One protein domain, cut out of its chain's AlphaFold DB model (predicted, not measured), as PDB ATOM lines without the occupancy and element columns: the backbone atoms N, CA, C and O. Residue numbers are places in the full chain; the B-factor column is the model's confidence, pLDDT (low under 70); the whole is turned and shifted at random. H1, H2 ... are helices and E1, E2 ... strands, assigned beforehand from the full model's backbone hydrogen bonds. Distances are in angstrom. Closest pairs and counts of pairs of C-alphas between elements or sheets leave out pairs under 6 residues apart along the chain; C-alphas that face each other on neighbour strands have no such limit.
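What this domain is: This is residues 126 to 261 and 272 to 278 of the 361 residues of the protein "CAP10 domain-containing protein" of Tetrabaena socialis (UniProt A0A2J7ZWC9). A strongly twisted sheet of five strands forms the core, with H4 over one face, H2 over the other and H5 beside edge strand E5. H1 lies at one end of the long axis, and the long unnamed loop of residues 146 to 179 reaches the other. The printed part has 143 residues, with five named helices and five named strands in the order H1 E1 H2 E2 H3 E3 H4 E4 H5 E5; the sheet, in the order E2 E1 E3 E4 E5, is mixed. The class is mixed, helices and strands, with 63 residues in named elements, under half. The whole is compact, with a radius of gyration of the C-alphas of 15.4 A and spans of 49 by 33 by 27 A.

Where its parts are: Find C-alpha 126 at (210.540, 192.457, 179.061), where H1 begins and runs to residue 132. E1, residues 139 to 145, is 15.5 A long and ends at (196.533, 178.556, 176.430). Next come H2, residues 180 to 187, 10.4 A, and E2, residues 196 to 199. H3 is residues 206 to 210, and E3 is residues 212 to 217, 13.4 A. H4 is residues 226 to 233, 11.6 A, and E4 is residues 236 to 240, 13.2 A. H5 is residues 249 to 256, 10.8 A, and E5, residues 273 to 277, 13.6 A, ends at (198.305, 197.604, 173.270).

How they stand to each other: Look first at E1, parallel to E2 (N 197 to O 142, 2.8 A) and to E3 (N 143 to O 214, 2.8 A). E3 and E4 are parallel, with N 238 and O 215 2.7 A apart; E4 and E5 are antiparallel, with N 237 and O 276 2.8 A apart. E1, H2, E2 and E3, H4, E4 are strand-helix-strand units, a helix between two parallel neighbour strands; E2, H3, E3 is a split one, with E1 between its strands. The three crossovers are right-handed. H4 runs along E4, 8.6 A over the sheet; H2, on the opposite face, has a height of 9.2 A. H3 only grazes the sheet and touches H4, closest at C-alphas 210 and 233, 5.8 A. H1 touches H4 at a steep tilt of 59 degrees, closest at C-alphas 126 and 233, 6.3 A. Every O i to N i+4 pair is within hydrogen-bond range in H1, H2 and H5; H4 has 2 of 4, and H3 has 0 of 1 but 2 of 2 O i to N i+3.

The domain as a whole: The C-alphas farthest apart are those of Glu 131 and Glu 174, 49.0 A. The long link is E1 to H2. Residues 262 to 271 are not printed, and C-alphas 261 and 272 are 14.9 A apart across the cut. Residues 253 to 261 and 272 to 278 have pLDDT under 70.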
ATOM      1  N   ILE A 126     211.085 191.727 180.217       84.06
ATOM      2  CA  ILE A 126     210.540 192.457 179.061       84.06
ATOM      3  C   ILE A 126     211.626 192.863 178.055       84.06
ATOM      4  O   ILE A 126     211.431 192.577 176.875       84.06
ATOM      5  N   PRO A 127     212.769 193.459 178.460       85.50
ATOM      6  CA  PRO A 127     213.794 193.847 177.489       85.50
ATOM      7  C   PRO A 127     214.292 192.649 176.669       85.50
ATOM      8  O   PRO A 127     214.346 192.712 175.446       85.50
ATOM      9  N   ALA A 128     214.533 191.515 177.333       85.75
ATOM     10  CA  ALA A 128     214.953 190.284 176.670       85.75
ATOM     11  C   ALA A 128     213.871 189.723 175.729       85.75
ATOM     12  O   ALA A 128     214.185 189.158 174.683       85.75
ATOM     13  N   PHE A 129     212.588 189.871 176.073       83.69
ATOM     14  CA  PHE A 129     211.483 189.449 175.212       83.69
ATOM     15  C   PHE A 129     211.415 190.261 173.921       83.69
ATOM     16  O   PHE A 129     211.272 189.668 172.852       83.69
ATOM     17  N   ASP A 130     211.558 191.581 174.017       78.62
ATOM     18  CA  ASP A 130     211.529 192.470 172.856       78.62
ATOM     19  C   ASP A 130     212.751 192.276 171.946       78.62
ATOM     20  O   ASP A 130     212.600 192.298 170.726       78.62
ATOM     21  N   GLU A 131     213.931 192.008 172.516       86.50
ATOM     22  CA  GLU A 131     215.147 191.681 171.754       86.50
ATOM     23  C   GLU A 131     215.052 190.312 171.065       86.50
ATOM     24  O   GLU A 131     215.436 190.166 169.909       86.50
ATOM     25  N   SER A 132     214.525 189.300 171.763       87.94
ATOM     26  CA  SER A 132     214.479 187.922 171.247       87.94
ATOM     27  C   SER A 132     213.406 187.681 170.187       87.94
ATOM     28  O   SER A 132     213.476 186.697 169.453       87.94
ATOM     29  N   THR A 133     212.359 188.507 170.145       90.31
ATOM     30  CA  THR A 133     211.302 188.398 169.136       90.31
ATOM     31  C   THR A 133     210.732 189.784 168.817       90.31
ATOM     32  O   THR A 133     209.680 190.178 169.359       90.31
ATOM     33  N   PRO A 134     211.404 190.520 167.912       91.06
ATOM     34  CA  PRO A 134     210.928 191.798 167.400       91.06
ATOM     35  C   PRO A 134     209.509 191.693 166.844       91.06
ATOM     36  O   PRO A 134     209.079 190.639 166.371       91.06
ATOM     37  N   TRP A 135     208.759 192.794 166.895       91.19
ATOM     38  CA  TRP A 135     207.347 192.826 166.504       91.19
ATOM     39  C   TRP A 135     207.103 192.289 165.087       91.19
ATOM     40  O   TRP A 135     206.129 191.575 164.844       91.19
ATOM     41  N   GLU A 136     207.993 192.617 164.158       93.50
ATOM     42  CA  GLU A 136     207.946 192.256 162.746       93.50
ATOM     43  C   GLU A 136     207.968 190.734 162.552       93.50
ATOM     44  O   GLU A 136     207.225 190.219 161.715       93.50
ATOM     45  N   GLU A 137     208.729 190.026 163.391       95.38
ATOM     46  CA  GLU A 137     208.922 188.572 163.356       95.38
ATOM     47  C   GLU A 137     207.807 187.794 164.068       95.38
ATOM     48  O   GLU A 137     207.661 186.580 163.896       95.38
ATOM     49  N   ARG A 138     206.973 188.478 164.862       95.94
ATOM     50  CA  ARG A 138     205.875 187.834 165.589       95.94
ATOM     51  C   ARG A 138     204.816 187.290 164.632       95.94
ATOM     52  O   ARG A 138     204.381 187.942 163.678       95.94
ATOM     53  N   LYS A 139     204.301 186.107 164.956       97.56
ATOM     54  CA  LYS A 139     203.247 185.420 164.203       97.56
ATOM     55  C   LYS A 139     201.953 186.227 164.232       97.56
ATOM     56  O   LYS A 139     201.481 186.638 165.295       97.56
ATOM     57  N   ASN A 140     201.337 186.390 163.064       96.94
ATOM     58  CA  ASN A 140     200.063 187.089 162.877       96.94
ATOM     59  C   ASN A 140     198.857 186.190 163.236       96.94
ATOM     60  O   ASN A 140     197.947 186.008 162.432       96.94
ATOM     61  N   VAL A 141     198.888 185.579 164.423       96.19
ATOM     62  CA  VAL A 141     197.915 184.584 164.908       96.19
ATOM     63  C   VAL A 141     197.455 184.973 166.310       96.19
ATOM     64  O   VAL A 141     198.274 185.375 167.137       96.19
ATOM     65  N   LEU A 142     196.155 184.841 166.588       96.88
ATOM     66  CA  LEU A 142     195.605 184.987 167.936       96.88
ATOM     67  C   LEU A 142     195.971 183.777 168.788       96.88
ATOM     68  O   LEU A 142     195.538 182.664 168.498       96.88
ATOM     69  N   PHE A 143     196.728 183.998 169.855       98.19
ATOM     70  CA  PHE A 143     197.281 182.932 170.676       98.19
ATOM     71  C   PHE A 143     196.734 182.921 172.105       98.19
ATOM     72  O   PHE A 143     196.572 183.960 172.751       98.19
ATOM     73  N   GLY A 144     196.492 181.719 172.635       97.31
ATOM     74  CA  GLY A 144     196.107 181.533 174.033       97.31
ATOM     75  C   GLY A 144     196.159 180.080 174.504       97.31
ATOM     76  O   GLY A 144     195.882 179.140 173.757       97.31
ATOM     77  N   ARG A 145     196.504 179.878 175.780       97.25
ATOM     78  CA  ARG A 145     196.533 178.556 176.430       97.25
ATOM     79  C   ARG A 145     195.771 178.583 177.736       97.25
ATOM     80  O   ARG A 145     196.155 179.300 178.655       97.25
ATOM     81  N   PHE A 146     194.700 177.814 177.858       95.94
ATOM     82  CA  PHE A 146     193.784 177.930 178.991       95.94
ATOM     83  C   PHE A 146     193.650 176.639 179.793       95.94
ATOM     84  O   PHE A 146     193.843 175.543 179.288       95.94
ATOM     85  N   SER A 147     193.287 176.781 181.063       93.69
ATOM     86  CA  SER A 147     192.637 175.713 181.820       93.69
ATOM     87  C   SER A 147     191.130 175.748 181.558       93.69
ATOM     88  O   SER A 147     190.581 176.799 181.212       93.69
ATOM     89  N   GLN A 148     190.454 174.626 181.799       94.56
ATOM     90  CA  GLN A 148     189.004 174.471 181.632       94.56
ATOM     91  C   GLN A 148     188.181 175.119 182.764       94.56
ATOM     92  O   GLN A 148     187.099 174.650 183.102       94.56
ATOM     93  N   TYR A 149     188.686 176.200 183.372       93.56
ATOM     94  CA  TYR A 149     187.894 176.953 184.339       93.56
ATOM     95  C   TYR A 149     186.635 177.507 183.680       93.56
ATOM     96  O   TYR A 149     186.657 177.972 182.537       93.56
ATOM     97  N   ARG A 150     185.557 177.464 184.450       94.19
ATOM     98  CA  ARG A 150     184.261 178.024 184.103       94.19
ATOM     99  C   ARG A 150     184.073 179.299 184.904       94.19
ATOM    100  O   ARG A 150     184.528 179.364 186.043       94.19
ATOM    101  N   THR A 151     183.442 180.291 184.298       93.56
ATOM    102  CA  THR A 151     183.123 181.543 184.974       93.56
ATOM    103  C   THR A 151     181.967 181.313 185.922       93.56
ATOM    104  O   THR A 151     180.938 180.781 185.519       93.56
ATOM    105  N   ASN A 152     182.168 181.723 187.164       93.19
ATOM    106  CA  ASN A 152     181.167 181.723 188.208       93.19
ATOM    107  C   ASN A 152     180.594 183.135 188.295       93.19
ATOM    108  O   ASN A 152     181.330 184.127 188.255       93.19
ATOM    109  N   ARG A 153     179.280 183.238 188.424       89.81
ATOM    110  CA  ARG A 153     178.604 184.522 188.563       89.81
ATOM    111  C   ARG A 153     177.420 184.439 189.497       89.81
ATOM    112  O   ARG A 153     176.877 183.367 189.755       89.81
ATOM    113  N   ASN A 154     177.022 185.605 189.977       86.62
ATOM    114  CA  ASN A 154     175.759 185.764 190.660       86.62
ATOM    115  C   ASN A 154     174.650 185.923 189.615       86.62
ATOM    116  O   ASN A 154     174.784 186.705 188.675       86.62
ATOM    117  N   GLN A 155     173.560 185.176 189.769       86.00
ATOM    118  CA  GLN A 155     172.407 185.265 188.875       86.00
ATOM    119  C   GLN A 155     171.800 186.677 188.867       86.00
ATOM    120  O   GLN A 155     171.332 187.129 187.825       86.00
ATOM    121  N   ALA A 156     171.857 187.373 190.008       85.44
ATOM    122  CA  ALA A 156     171.343 188.729 190.173       85.44
ATOM    123  C   ALA A 156     172.271 189.817 189.608       85.44
ATOM    124  O   ALA A 156     171.858 190.966 189.528       85.44
ATOM    125  N   ASP A 157     173.504 189.475 189.224       87.06
ATOM    126  CA  ASP A 157     174.481 190.417 188.681       87.06
ATOM    127  C   ASP A 157     174.322 190.509 187.150       87.06
ATOM    128  O   ASP A 157     174.720 189.570 186.442       87.06
ATOM    129  N   PRO A 158     173.743 191.600 186.610       84.88
ATOM    130  CA  PRO A 158     173.529 191.747 185.174       84.88
ATOM    131  C   PRO A 158     174.834 191.991 184.400       84.88
ATOM    132  O   PRO A 158     174.942 191.574 183.248       84.88
ATOM    133  N   ASP A 159     175.852 192.590 185.018       84.19
ATOM    134  CA  ASP A 159     177.113 192.950 184.351       84.19
ATOM    135  C   ASP A 159     177.935 191.711 183.987       84.19
ATOM    136  O   ASP A 159     178.707 191.676 183.019       84.19
ATOM    137  N   THR A 160     177.735 190.640 184.750       85.50
ATOM    138  CA  THR A 160     178.370 189.345 184.509       85.50
ATOM    139  C   THR A 160     177.587 188.442 183.561       85.50
ATOM    140  O   THR A 160     178.058 187.335 183.287       85.50
ATOM    141  N   LEU A 161     176.453 188.886 182.995       84.94
ATOM    142  CA  LEU A 161     175.710 188.124 181.982       84.94
ATOM    143  C   LEU A 161     176.622 187.711 180.820       84.94
ATOM    144  O   LEU A 161     177.461 188.485 180.340       84.94
ATOM    145  N   LYS A 162     176.475 186.459 180.373       84.25
ATOM    146  CA  LYS A 162     177.228 185.918 179.238       84.25
ATOM    147  C   LYS A 162     176.298 185.269 178.236       84.25
ATOM    148  O   LYS A 162     175.575 184.326 178.550       84.25
ATOM    149  N   ALA A 163     176.414 185.740 177.005       84.31
ATOM    150  CA  ALA A 163     175.886 185.074 175.836       84.31
ATOM    151  C   ALA A 163     177.051 184.596 174.968       84.31
ATOM    152  O   ALA A 163     178.100 185.236 174.874       84.31
ATOM    153  N   GLY A 164     176.862 183.443 174.346       80.62
ATOM    154  CA  GLY A 164     177.687 182.979 173.252       80.62
ATOM    155  C   GLY A 164     177.375 183.730 171.959       80.62
ATOM    156  O   GLY A 164     176.515 184.609 171.886       80.62
ATOM    157  N   ARG A 165     178.084 183.335 170.902       79.19
ATOM    158  CA  ARG A 165     177.895 183.839 169.537       79.19
ATOM    159  C   ARG A 165     176.411 183.812 169.141       79.19
ATOM    160  O   ARG A 165     175.747 182.793 169.315       79.19
ATOM    161  N   GLY A 166     175.920 184.931 168.605       79.88
ATOM    162  CA  GLY A 166     174.526 185.073 168.171       79.88
ATOM    163  C   GLY A 166     173.508 185.136 169.315       79.88
ATOM    164  O   GLY A 166     172.348 184.817 169.098       79.88
ATOM    165  N   GLY A 167     173.931 185.483 170.536       83.50
ATOM    166  CA  GLY A 167     173.032 185.563 171.692       83.50
ATOM    167  C   GLY A 167     172.724 184.211 172.344       83.50
ATOM    168  O   GLY A 167     171.913 184.150 173.263       83.50
ATOM    169  N   LYS A 168     173.369 183.122 171.904       84.44
ATOM    170  CA  LYS A 168     173.138 181.774 172.441       84.44
ATOM    171  C   LYS A 168     173.397 181.744 173.950       84.44
ATOM    172  O   LYS A 168     174.482 182.110 174.391       84.44
ATOM    173  N   GLY A 169     172.447 181.251 174.741       89.06
ATOM    174  CA  GLY A 169     172.683 180.976 176.158       89.06
ATOM    175  C   GLY A 169     173.787 179.927 176.317       89.06
ATOM    176  O   GLY A 169     173.710 178.852 175.726       89.06
ATOM    177  N   ILE A 170     174.836 180.255 177.073       92.38
ATOM    178  CA  ILE A 170     175.962 179.335 177.321       92.38
ATOM    179  C   ILE A 170     176.068 178.914 178.781       92.38
ATOM    180  O   ILE A 170     176.762 177.951 179.085       92.38
ATOM    181  N   CYS A 171     175.405 179.630 179.682       93.12
ATOM    182  CA  CYS A 171     175.451 179.351 181.105       93.12
ATOM    183  C   CYS A 171     174.400 178.307 181.499       93.12
ATOM    184  O   CYS A 171     173.340 178.217 180.883       93.12
ATOM    185  N   TYR A 172     174.691 177.548 182.547       93.50
ATOM    186  CA  TYR A 172     173.794 176.566 183.156       93.50
ATOM    187  C   TYR A 172     173.817 176.739 184.681       93.50
ATOM    188  O   TYR A 172     174.438 177.685 185.176       93.50
ATOM    189  N   ASP A 173     173.119 175.855 185.403       92.81
ATOM    190  CA  ASP A 173     172.952 175.937 186.861       92.81
ATOM    191  C   ASP A 173     172.356 177.293 187.260       92.81
ATOM    192  O   ASP A 173     173.019 178.147 187.838       92.81
ATOM    193  N   GLU A 174     171.129 177.553 186.792       89.88
ATOM    194  CA  GLU A 174     170.430 178.826 187.029       89.88
ATOM    195  C   GLU A 174     171.250 180.054 186.593       89.88
ATOM    196  O   GLU A 174     171.227 181.108 187.226       89.88
ATOM    197  N   ASN A 175     171.991 179.919 185.485       87.06
ATOM    198  CA  ASN A 175     172.830 180.978 184.914       87.06
ATOM    199  C   ASN A 175     174.054 181.359 185.782       87.06
ATOM    200  O   ASN A 175     174.661 182.406 185.544       87.06
ATOM    201  N   LYS A 176     174.435 180.523 186.760       91.38
ATOM    202  CA  LYS A 176     175.563 180.759 187.681       91.38
ATOM    203  C   LYS A 176     176.908 180.331 187.106       91.38
ATOM    204  O   LYS A 176     177.932 180.901 187.482       91.38
ATOM    205  N   ILE A 177     176.925 179.352 186.199       94.12
ATOM    206  CA  ILE A 177     178.167 178.787 185.656       94.12
ATOM    207  C   ILE A 177     178.188 178.913 184.134       94.12
ATOM    208  O   ILE A 177     177.344 178.354 183.439       94.12
ATOM    209  N   CYS A 178     179.197 179.604 183.600       93.88
ATOM    210  CA  CYS A 178     179.347 179.871 182.171       93.88
ATOM    211  C   CYS A 178     180.676 179.285 181.636       93.88
ATOM    212  O   CYS A 178     181.756 179.734 182.032       93.88
ATOM    213  N   PRO A 179     180.659 178.318 180.700       95.25
ATOM    214  CA  PRO A 179     181.844 177.705 180.105       95.25
ATOM    215  C   PRO A 179     182.427 178.587 178.982       95.25
ATOM    216  O   PRO A 179     182.630 178.140 177.855       95.25
ATOM    217  N   VAL A 180     182.708 179.862 179.277       91.94
ATOM    218  CA  VAL A 180     183.081 180.878 178.272       91.94
ATOM    219  C   VAL A 180     184.298 180.465 177.442       91.94
ATOM    220  O   VAL A 180     184.297 180.613 176.221       91.94
ATOM    221  N   ARG A 181     185.327 179.903 178.087       94.69
ATOM    222  CA  ARG A 181     186.549 179.446 177.407       94.69
ATOM    223  C   ARG A 181     186.283 178.311 176.431       94.69
ATOM    224  O   ARG A 181     186.817 178.311 175.329       94.69
ATOM    225  N   GLU A 182     185.464 177.354 176.849       95.19
ATOM    226  CA  GLU A 182     185.115 176.196 176.031       95.19
ATOM    227  C   GLU A 182     184.277 176.625 174.832       95.19
ATOM    228  O   GLU A 182     184.579 176.229 173.709       95.19
ATOM    229  N   HIS A 183     183.293 177.497 175.063       93.88
ATOM    230  CA  HIS A 183     182.483 178.079 174.000       93.88
ATOM    231  C   HIS A 183     183.345 178.847 172.993       93.88
ATOM    232  O   HIS A 183     183.238 178.602 171.797       93.88
ATOM    233  N   PHE A 184     184.238 179.732 173.453       93.81
ATOM    234  CA  PHE A 184     185.135 180.485 172.567       93.81
ATOM    235  C   PHE A 184     186.028 179.562 171.729       93.81
ATOM    236  O   PHE A 184     186.161 179.760 170.522       93.81
ATOM    237  N   ILE A 185     186.621 178.539 172.348       95.00
ATOM    238  CA  ILE A 185     187.501 177.610 171.634       95.00
ATOM    239  C   ILE A 185     186.710 176.818 170.589       95.00
ATOM    240  O   ILE A 185     187.082 176.840 169.422       95.00
ATOM    241  N   LYS A 186     185.587 176.196 170.962       94.88
ATOM    242  CA  LYS A 186     184.805 175.348 170.046       94.88
ATOM    243  C   LYS A 186     184.135 176.135 168.918       94.88
ATOM    244  O   LYS A 186     184.064 175.666 167.784       94.88
ATOM    245  N   GLU A 187     183.611 177.322 169.219       92.44
ATOM    246  CA  GLU A 187     182.790 178.082 168.270       92.44
ATOM    247  C   GLU A 187     183.567 179.100 167.436       92.44
ATOM    248  O   GLU A 187     183.045 179.559 166.414       92.44
ATOM    249  N   LEU A 188     184.775 179.480 167.865       90.88
ATOM    250  CA  LEU A 188     185.643 180.392 167.122       90.88
ATOM    251  C   LEU A 188     186.986 179.736 166.793       90.88
ATOM    252  O   LEU A 188     187.262 179.510 165.618       90.88
ATOM    253  N   ALA A 189     187.804 179.411 167.796       93.62
ATOM    254  CA  ALA A 189     189.200 179.031 167.551       93.62
ATOM    255  C   ALA A 189     189.348 177.734 166.735       93.62
ATOM    256  O   ALA A 189     190.094 177.694 165.761       93.62
ATOM    257  N   ASP A 190     188.594 176.687 167.074       95.69
ATOM    258  CA  ASP A 190     188.652 175.393 166.385       95.69
ATOM    259  C   ASP A 190     188.147 175.471 164.938       95.69
ATOM    260  O   ASP A 190     188.568 174.669 164.101       95.69
ATOM    261  N   LYS A 191     187.277 176.445 164.642       94.69
ATOM    262  CA  LYS A 191     186.726 176.698 163.303       94.69
ATOM    263  C   LYS A 191     187.637 177.580 162.442       94.69
ATOM    264  O   LYS A 191     187.397 177.689 161.245       94.69
ATOM    265  N   ASP A 192     188.671 178.186 163.024       94.81
ATOM    266  CA  ASP A 192     189.574 179.116 162.345       94.81
ATOM    267  C   ASP A 192     191.027 178.965 162.817       94.81
ATOM    268  O   ASP A 192     191.681 179.894 163.298       94.81
ATOM    269  N   LYS A 193     191.552 177.747 162.662       94.88
ATOM    270  CA  LYS A 193     192.922 177.397 163.070       94.88
ATOM    271  C   LYS A 193     194.007 178.127 162.278       94.88
ATOM    272  O   LYS A 193     195.148 178.178 162.723       94.88
ATOM    273  N   ALA A 194     193.665 178.686 161.115       94.00
ATOM    274  CA  ALA A 194     194.589 179.481 160.312       94.00
ATOM    275  C   ALA A 194     194.919 180.821 160.988       94.00
ATOM    276  O   ALA A 194     196.045 181.303 160.880       94.00
ATOM    277  N   ARG A 195     193.952 181.416 161.702       94.56
ATOM    278  CA  ARG A 195     194.115 182.717 162.368       94.56
ATOM    279  C   ARG A 195     194.174 182.626 163.889       94.56
ATOM    280  O   ARG A 195     194.577 183.597 164.531       94.56
ATOM    281  N   MET A 196     193.778 181.497 164.476       96.94
ATOM    282  CA  MET A 196     193.692 181.315 165.924       96.94
ATOM    283  C   MET A 196     194.377 180.025 166.382       96.94
ATOM    284  O   MET A 196     193.965 178.922 166.040       96.94
ATOM    285  N   ASP A 197     195.368 180.170 167.257       97.56
ATOM    286  CA  ASP A 197     195.956 179.082 168.033       97.56
ATOM    287  C   ASP A 197     195.573 179.259 169.509       97.56
ATOM    288  O   ASP A 197     196.363 179.691 170.358       97.56
ATOM    289  N   VAL A 198     194.315 178.941 169.818       97.12
ATOM    290  CA  VAL A 198     193.755 179.039 171.169       97.12
ATOM    291  C   VAL A 198     193.226 177.684 171.614       97.12
ATOM    292  O   VAL A 198     192.324 177.129 170.998       97.12
ATOM    293  N   THR A 199     193.773 177.132 172.700       97.19
ATOM    294  CA  THR A 199     193.433 175.766 173.128       97.19
ATOM    295  C   THR A 199     193.586 175.544 174.634       97.19
ATOM    296  O   THR A 199     194.198 176.338 175.354       97.19
ATOM    297  N   PHE A 200     193.044 174.424 175.117       96.31
ATOM    298  CA  PHE A 200     193.291 173.891 176.458       96.31
ATOM    299  C   PHE A 200     194.568 173.040 176.557       96.31
ATOM    300  O   PHE A 200     194.974 172.644 177.650       96.31
ATOM    301  N   ARG A 201     195.199 172.707 175.425       90.31
ATOM    302  CA  ARG A 201     196.339 171.782 175.383       90.31
ATOM    303  C   ARG A 201     197.649 172.465 175.760       90.31
ATOM    304  O   ARG A 201     197.947 173.524 175.228       90.31
ATOM    305  N   ARG A 202     198.463 171.762 176.561       86.25
ATOM    306  CA  ARG A 202     199.863 172.059 176.927       86.25
ATOM    307  C   ARG A 202     200.077 173.437 177.571       86.25
ATOM    308  O   ARG A 202     199.828 174.490 176.993       86.25
ATOM    309  N   ARG A 203     200.640 173.431 178.780       92.31
ATOM    310  CA  ARG A 203     201.155 174.658 179.403       92.31
ATOM    311  C   ARG A 203     202.355 175.162 178.598       92.31
ATOM    312  O   ARG A 203     203.210 174.369 178.211       92.31
ATOM    313  N   VAL A 204     202.410 176.468 178.365       94.12
ATOM    314  CA  VAL A 204     203.530 177.143 177.696       94.12
ATOM    315  C   VAL A 204     204.032 178.279 178.582       94.12
ATOM    316  O   VAL A 204     203.279 178.795 179.412       94.12
ATOM    317  N   THR A 205     205.299 178.646 178.423       91.75
ATOM    318  CA  THR A 205     205.934 179.732 179.181       91.75
ATOM    319  C   THR A 205     205.423 181.099 178.726       91.75
ATOM    320  O   THR A 205     204.873 181.235 177.630       91.75
ATOM    321  N   MET A 206     205.623 182.133 179.549       90.00
ATOM    322  CA  MET A 206     205.318 183.511 179.150       90.00
ATOM    323  C   MET A 206     206.182 183.972 177.974       90.00
ATOM    324  O   MET A 206     205.642 184.555 177.043       90.00
ATOM    325  N   GLN A 207     207.457 183.578 177.938       90.31
ATOM    326  CA  GLN A 207     208.335 183.803 176.788       90.31
ATOM    327  C   GLN A 207     207.728 183.263 175.484       90.31
ATOM    328  O   GLN A 207     207.719 183.950 174.482       90.31
ATOM    329  N   LYS A 208     207.102 182.077 175.480       94.00
ATOM    330  CA  LYS A 208     206.466 181.552 174.257       94.00
ATOM    331  C   LYS A 208     205.330 182.441 173.730       94.00
ATOM    332  O   LYS A 208     205.019 182.379 172.546       94.00
ATOM    333  N   HIS A 209     204.684 183.233 174.586       95.19
ATOM    334  CA  HIS A 209     203.622 184.144 174.153       95.19
ATOM    335  C   HIS A 209     204.179 185.353 173.384       95.19
ATOM    336  O   HIS A 209     203.447 185.927 172.583       95.19
ATOM    337  N   THR A 210     205.454 185.717 173.563       93.94
ATOM    338  CA  THR A 210     206.071 186.864 172.868       93.94
ATOM    339  C   THR A 210     206.202 186.612 171.365       93.94
ATOM    340  O   THR A 210     206.214 187.559 170.592       93.94
ATOM    341  N   GLU A 211     206.172 185.346 170.932       96.06
ATOM    342  CA  GLU A 211     206.165 184.940 169.519       96.06
ATOM    343  C   GLU A 211     204.915 185.362 168.732       96.06
ATOM    344  O   GLU A 211     204.876 185.172 167.516       96.06
ATOM    345  N   TYR A 212     203.874 185.886 169.383       97.06
ATOM    346  CA  TYR A 212     202.577 186.150 168.758       97.06
ATOM    347  C   TYR A 212     202.192 187.621 168.865       97.06
ATOM    348  O   TYR A 212     202.255 188.221 169.939       97.06
ATOM    349  N   LYS A 213     201.719 188.198 167.753       95.12
ATOM    350  CA  LYS A 213     201.237 189.590 167.705       95.12
ATOM    351  C   LYS A 213     199.990 189.792 168.552       95.12
ATOM    352  O   LYS A 213     199.820 190.857 169.141       95.12
ATOM    353  N   TYR A 214     199.137 188.772 168.624       96.69
ATOM    354  CA  TYR A 214     197.831 188.850 169.258       96.69
ATOM    355  C   TYR A 214     197.700 187.800 170.355       96.69
ATOM    356  O   TYR A 214     197.837 186.604 170.108       96.69
ATOM    357  N   LEU A 215     197.371 188.233 171.565       96.81
ATOM    358  CA  LEU A 215     197.160 187.367 172.719       96.81
ATOM    359  C   LEU A 215     195.725 187.502 173.195       96.81
ATOM    360  O   LEU A 215     195.207 188.608 173.254       96.81
ATOM    361  N   VAL A 216     195.069 186.410 173.573       96.06
ATOM    362  CA  VAL A 216     193.716 186.474 174.143       96.06
ATOM    363  C   VAL A 216     193.746 186.272 175.660       96.06
ATOM    364  O   VAL A 216     194.359 185.335 176.173       96.06
ATOM    365  N   ASN A 217     193.037 187.128 176.395       95.50
ATOM    366  CA  ASN A 217     192.709 186.933 177.802       95.50
ATOM    367  C   ASN A 217     191.218 186.618 177.962       95.50
ATOM    368  O   ASN A 217     190.360 187.495 177.830       95.50
ATOM    369  N   LEU A 218     190.941 185.372 178.344       93.38
ATOM    370  CA  LEU A 218     189.628 184.908 178.781       93.38
ATOM    371  C   LEU A 218     189.615 184.740 180.298       93.38
ATOM    372  O   LEU A 218     190.560 184.201 180.894       93.38
ATOM    373  N   ASP A 219     188.522 185.161 180.910       90.94
ATOM    374  CA  ASP A 219     188.363 185.121 182.355       90.94
ATOM    375  C   ASP A 219     188.232 183.693 182.888       90.94
ATOM    376  O   ASP A 219     188.034 182.737 182.133       90.94
ATOM    377  N   GLY A 220     188.544 183.533 184.173       92.62
ATOM    378  CA  GLY A 220     188.523 182.251 184.872       92.62
ATOM    379  C   GLY A 220     187.193 182.076 185.586       92.62
ATOM    380  O   GLY A 220     186.145 182.330 184.996       92.62
ATOM    381  N   GLN A 221     187.258 181.675 186.858       94.06
ATOM    382  CA  GLN A 221     186.101 181.691 187.755       94.06
ATOM    383  C   GLN A 221     185.586 183.118 187.990       94.06
ATOM    384  O   GLN A 221     184.391 183.343 187.862       94.06
ATOM    385  N   GLY A 222     186.482 184.077 188.232       92.94
ATOM    386  CA  GLY A 222     186.222 185.515 188.133       92.94
ATOM    387  C   GLY A 222     187.212 186.152 187.160       92.94
ATOM    388  O   GLY A 222     187.382 185.668 186.038       92.94
ATOM    389  N   ILE A 223     187.937 187.186 187.590       93.81
ATOM    390  CA  ILE A 223     189.026 187.756 186.782       93.81
ATOM    391  C   ILE A 223     190.143 186.735 186.517       93.81
ATOM    392  O   ILE A 223     190.394 185.813 187.292       93.81
ATOM    393  N   SER A 224     190.867 186.922 185.416       92.81
ATOM    394  CA  SER A 224     192.078 186.158 185.118       92.81
ATOM    395  C   SER A 224     193.327 186.950 185.499       92.81
ATOM    396  O   SER A 224     193.605 187.996 184.914       92.81
ATOM    397  N   SER A 225     194.160 186.384 186.377       91.38
ATOM    398  CA  SER A 225     195.502 186.915 186.681       91.38
ATOM    399  C   SER A 225     196.476 186.798 185.495       91.38
ATOM    400  O   SER A 225     197.681 187.009 185.631       91.38
ATOM    401  N   ARG A 226     196.027 186.275 184.348       91.81
ATOM    402  CA  ARG A 226     196.860 186.217 183.149       91.81
ATOM    403  C   ARG A 226     196.985 187.588 182.513       91.81
ATOM    404  O   ARG A 226     198.042 187.849 181.963       91.81
ATOM    405  N   LEU A 227     195.968 188.446 182.617       91.88
ATOM    406  CA  LEU A 227     195.982 189.745 181.952       91.88
ATOM    407  C   LEU A 227     197.234 190.551 182.309       91.88
ATOM    408  O   LEU A 227     197.945 190.958 181.398       91.88
ATOM    409  N   GLU A 228     197.551 190.689 183.601       88.56
ATOM    410  CA  GLU A 228     198.772 191.384 184.035       88.56
ATOM    411  C   GLU A 228     200.039 190.790 183.411       88.56
ATOM    412  O   GLU A 228     200.937 191.532 183.063       88.56
ATOM    413  N   GLN A 229     200.123 189.481 183.175       89.94
ATOM    414  CA  GLN A 229     201.297 188.874 182.539       89.94
ATOM    415  C   GLN A 229     201.347 189.098 181.021       89.94
ATOM    416  O   GLN A 229     202.433 189.050 180.458       89.94
ATOM    417  N   LEU A 230     200.211 189.323 180.346       91.81
ATOM    418  CA  LEU A 230     200.178 189.527 178.887       91.81
ATOM    419  C   LEU A 230     200.502 190.962 178.479       91.81
ATOM    420  O   LEU A 230     201.162 191.168 177.468       91.81
ATOM    421  N   LEU A 231     200.019 191.936 179.253       89.06
ATOM    422  CA  LEU A 231     200.220 193.361 178.985       89.06
ATOM    423  C   LEU A 231     201.695 193.753 178.767       89.06
ATOM    424  O   LEU A 231     201.958 194.474 177.812       89.06
ATOM    425  N   PRO A 232     202.672 193.287 179.568       87.94
ATOM    426  CA  PRO A 232     204.067 193.681 179.391       87.94
ATOM    427  C   PRO A 232     204.774 193.035 178.192       87.94
ATOM    428  O   PRO A 232     205.913 193.384 177.922       87.94
ATOM    429  N   LEU A 233     204.158 192.089 177.472       89.56
ATOM    430  CA  LEU A 233     204.868 191.312 176.446       89.56
ATOM    431  C   LEU A 233     205.046 192.045 175.108       89.56
ATOM    432  O   LEU A 233     205.540 191.444 174.158       89.56
ATOM    433  N   GLY A 234     204.567 193.284 174.974       86.56
ATOM    434  CA  GLY A 234     204.611 194.040 173.714       86.56
ATOM    435  C   GLY A 234     203.665 193.518 172.622       86.56
ATOM    436  O   GLY A 234     203.740 193.956 171.474       86.56
ATOM    437  N   SER A 235     202.779 192.573 172.953       91.00
ATOM    438  CA  SER A 235     201.741 192.060 172.052       91.00
ATOM    439  C   SER A 235     200.430 192.833 172.214       91.00
ATOM    440  O   SER A 235     200.158 193.417 173.262       91.00
ATOM    441  N   VAL A 236     199.564 192.786 171.200       92.19
ATOM    442  CA  VAL A 236     198.179 193.257 171.327       92.19
ATOM    443  C   VAL A 236     197.372 192.208 172.090       92.19
ATOM    444  O   VAL A 236     197.302 191.047 171.688       92.19
ATOM    445  N   VAL A 237     196.734 192.605 173.184       92.19
ATOM    446  CA  VAL A 237     195.943 191.721 174.042       92.19
ATOM    447  C   VAL A 237     194.454 191.933 173.785       92.19
ATOM    448  O   VAL A 237     193.936 193.021 173.978       92.19
ATOM    449  N   PHE A 238     193.734 190.885 173.404       90.25
ATOM    450  CA  PHE A 238     192.279 190.845 173.316       90.25
ATOM    451  C   PHE A 238     191.713 190.355 174.642       90.25
ATOM    452  O   PHE A 238     191.836 189.173 174.968       90.25
ATOM    453  N   LYS A 239     191.073 191.225 175.420       90.44
ATOM    454  CA  LYS A 239     190.403 190.814 176.653       90.44
ATOM    455  C   LYS A 239     188.905 190.653 176.453       90.44
ATOM    456  O   LYS A 239     188.228 191.519 175.910       90.44
ATOM    457  N   GLN A 240     188.398 189.537 176.965       89.00
ATOM    458  CA  GLN A 240     186.977 189.300 177.165       89.00
ATOM    459  C   GLN A 240     186.341 190.398 178.029       89.00
ATOM    460  O   GLN A 240     186.804 190.656 179.146       89.00
ATOM    461  N   GLN A 241     185.222 190.944 177.554       85.38
ATOM    462  CA  GLN A 241     184.312 191.764 178.344       85.38
ATOM    463  C   GLN A 241     183.495 190.865 179.280       85.38
ATOM    464  O   GLN A 241     182.582 190.141 178.870       85.38
ATOM    465  N   SER A 242     183.856 190.855 180.560       83.88
ATOM    466  CA  SER A 242     183.262 189.933 181.529       83.88
ATOM    467  C   SER A 242     182.359 190.584 182.571       83.88
ATOM    468  O   SER A 242     181.632 189.845 183.226       83.88
ATOM    469  N   GLY A 243     182.386 191.911 182.717       87.69
ATOM    470  CA  GLY A 243     181.800 192.616 183.865       87.69
ATOM    471  C   GLY A 243     182.687 192.557 185.112       87.69
ATOM    472  O   GLY A 243     182.595 193.421 185.973       87.69
ATOM    473  N   TYR A 244     183.612 191.595 185.179       91.50
ATOM    474  CA  TYR A 244     184.611 191.527 186.233       91.50
ATOM    475  C   TYR A 244     185.831 192.389 185.913       91.50
ATOM    476  O   TYR A 244     186.381 192.358 184.806       91.50
ATOM    477  N   TYR A 245     186.314 193.099 186.926       92.62
ATOM    478  CA  TYR A 245     187.475 193.960 186.833       92.62
ATOM    479  C   TYR A 245     188.350 193.928 188.089       92.62
ATOM    480  O   TYR A 245     187.876 193.698 189.201       92.62
ATOM    481  N   ALA A 246     189.653 194.141 187.886       93.81
ATOM    482  CA  ALA A 246     190.649 194.313 188.945       93.81
ATOM    483  C   ALA A 246     190.972 195.802 189.155       93.81
ATOM    484  O   ALA A 246     190.573 196.646 188.349       93.81
ATOM    485  N   TYR A 247     191.746 196.122 190.201       92.19
ATOM    486  CA  TYR A 247     192.059 197.506 190.600       92.19
ATOM    487  C   TYR A 247     192.635 198.372 189.463       92.19
ATOM    488  O   TYR A 247     192.367 199.566 189.397       92.19
ATOM    489  N   TYR A 248     193.382 197.769 188.534       89.00
ATOM    490  CA  TYR A 248     194.062 198.471 187.442       89.00
ATOM    491  C   TYR A 248     193.250 198.565 186.139       89.00
ATOM    492  O   TYR A 248     193.655 199.270 185.216       89.00
ATOM    493  N   TYR A 249     192.118 197.864 186.019       88.88
ATOM    494  CA  TYR A 249     191.410 197.744 184.733       88.88
ATOM    495  C   TYR A 249     190.870 199.089 184.243       88.88
ATOM    496  O   TYR A 249     190.942 199.373 183.052       88.88
ATOM    497  N   ARG A 250     190.377 199.937 185.154       82.94
ATOM    498  CA  ARG A 250     189.855 201.268 184.804       82.94
ATOM    499  C   ARG A 250     190.943 202.159 184.204       82.94
ATOM    500  O   ARG A 250     190.708 202.798 183.183       82.94
ATOM    501  N   THR A 251     192.150 202.124 184.772       82.12
ATOM    502  CA  THR A 251     193.312 202.858 184.250       82.12
ATOM    503  C   THR A 251     193.651 202.412 182.836       82.12
ATOM    504  O   THR A 251     193.901 203.242 181.966       82.12
ATOM    505  N   ILE A 252     193.602 201.103 182.585       78.69
ATOM    506  CA  ILE A 252     193.843 200.557 181.255       78.69
ATOM    507  C   ILE A 252     192.763 201.037 180.267       78.69
ATOM    508  O   ILE A 252     193.110 201.526 179.197       78.69
ATOM    509  N   SER A 253     191.476 200.945 180.618       68.31
ATOM    510  CA  SER A 253     190.382 201.378 179.733       68.31
ATOM    511  C   SER A 253     190.457 202.872 179.400       68.31
ATOM    512  O   SER A 253     190.359 203.239 178.234       68.31
ATOM    513  N   SER A 254     190.733 203.722 180.397       58.75
ATOM    514  CA  SER A 254     190.835 205.181 180.212       58.75
ATOM    515  C   SER A 254     191.963 205.611 179.266       58.75
ATOM    516  O   SER A 254     191.863 206.644 178.616       58.75
ATOM    517  N   ARG A 255     193.031 204.810 179.155       53.88
ATOM    518  CA  ARG A 255     194.185 205.105 178.292       53.88
ATOM    519  C   ARG A 255     194.076 204.498 176.892       53.88
ATOM    520  O   ARG A 255     194.892 204.815 176.034       53.88
ATOM    521  N   LEU A 256     193.097 203.624 176.649       49.88
ATOM    522  CA  LEU A 256     192.977 202.866 175.398       49.88
ATOM    523  C   LEU A 256     191.805 203.262 174.511       49.88
ATOM    524  O   LEU A 256     191.832 202.937 173.326       49.88
ATOM    525  N   GLU A 257     190.859 204.062 175.005       41.88
ATOM    526  CA  GLU A 257     189.933 204.781 174.115       41.88
ATOM    527  C   GLU A 257     190.677 205.709 173.129       41.88
ATOM    528  O   GLU A 257     190.156 206.022 172.061       41.88
ATOM    529  N   GLN A 258     191.940 206.050 173.415       38.88
ATOM    530  CA  GLN A 258     192.814 206.842 172.545       38.88
ATOM    531  C   GLN A 258     193.576 206.024 171.480       38.88
ATOM    532  O   GLN A 258     194.191 206.612 170.594       38.88
ATOM    533  N   LEU A 259     193.546 204.684 171.520       36.44
ATOM    534  CA  LEU A 259     194.497 203.836 170.781       36.44
ATOM    535  C   LEU A 259     193.867 202.825 169.807       36.44
ATOM    536  O   LEU A 259     194.509 201.824 169.523       36.44
ATOM    537  N   LEU A 260     192.656 203.091 169.282       31.36
ATOM    538  CA  LEU A 260     192.134 202.684 167.950       31.36
ATOM    539  C   LEU A 260     190.599 202.497 167.974       31.36
ATOM    540  O   LEU A 260     190.107 201.429 168.350       31.36
ATOM    541  N   PRO A 261     189.796 203.427 167.422       28.22
ATOM    542  CA  PRO A 261     188.515 203.057 166.851       28.22
ATOM    543  C   PRO A 261     188.784 202.439 165.473       28.22
ATOM    544  O   PRO A 261     188.714 203.121 164.453       28.22
ATOM    545  N   GLY A 272     181.808 190.981 172.157       51.53
ATOM    546  CA  GLY A 272     182.178 191.308 173.553       51.53
ATOM    547  C   GLY A 272     183.675 191.193 173.908       51.53
ATOM    548  O   GLY A 272     184.022 190.634 174.952       51.53
ATOM    549  N   TYR A 273     184.576 191.707 173.062       44.44
ATOM    550  CA  TYR A 273     186.025 191.761 173.326       44.44
ATOM    551  C   TYR A 273     186.587 193.171 173.095       44.44
ATOM    552  O   TYR A 273     186.177 193.847 172.153       44.44
ATOM    553  N   TYR A 274     187.573 193.572 173.904       49.06
ATOM    554  CA  TYR A 274     188.362 194.802 173.737       49.06
ATOM    555  C   TYR A 274     189.818 194.462 173.397       49.06
ATOM    556  O   TYR A 274     190.336 193.451 173.876       49.06
ATOM    557  N   ALA A 275     190.484 195.300 172.597       41.75
ATOM    558  CA  ALA A 275     191.901 195.162 172.262       41.75
ATOM    559  C   ALA A 275     192.746 196.197 173.022       41.75
ATOM    560  O   ALA A 275     192.373 197.364 173.113       41.75
ATOM    561  N   TYR A 276     193.879 195.753 173.556       46.78
ATOM    562  CA  TYR A 276     194.794 196.520 174.394       46.78
ATOM    563  C   TYR A 276     196.197 196.444 173.791       46.78
ATOM    564  O   TYR A 276     196.672 195.347 173.511       46.78
ATOM    565  N   TYR A 277     196.881 197.572 173.614       39.62
ATOM    566  CA  TYR A 277     198.305 197.604 173.270       39.62
ATOM    567  C   TYR A 277     199.060 198.353 174.366       39.62
ATOM    568  O   TYR A 277     198.688 199.470 174.720       39.62
ATOM    569  N   TYR A 278     200.091 197.722 174.929       38.38
ATOM    570  CA  TYR A 278     200.915 198.307 175.982       38.38
ATOM    571  C   TYR A 278     202.385 198.137 175.609       38.38
ATOM    572  O   TYR A 278     202.848 197.021 175.380       38.38
TER     573      TYR A 278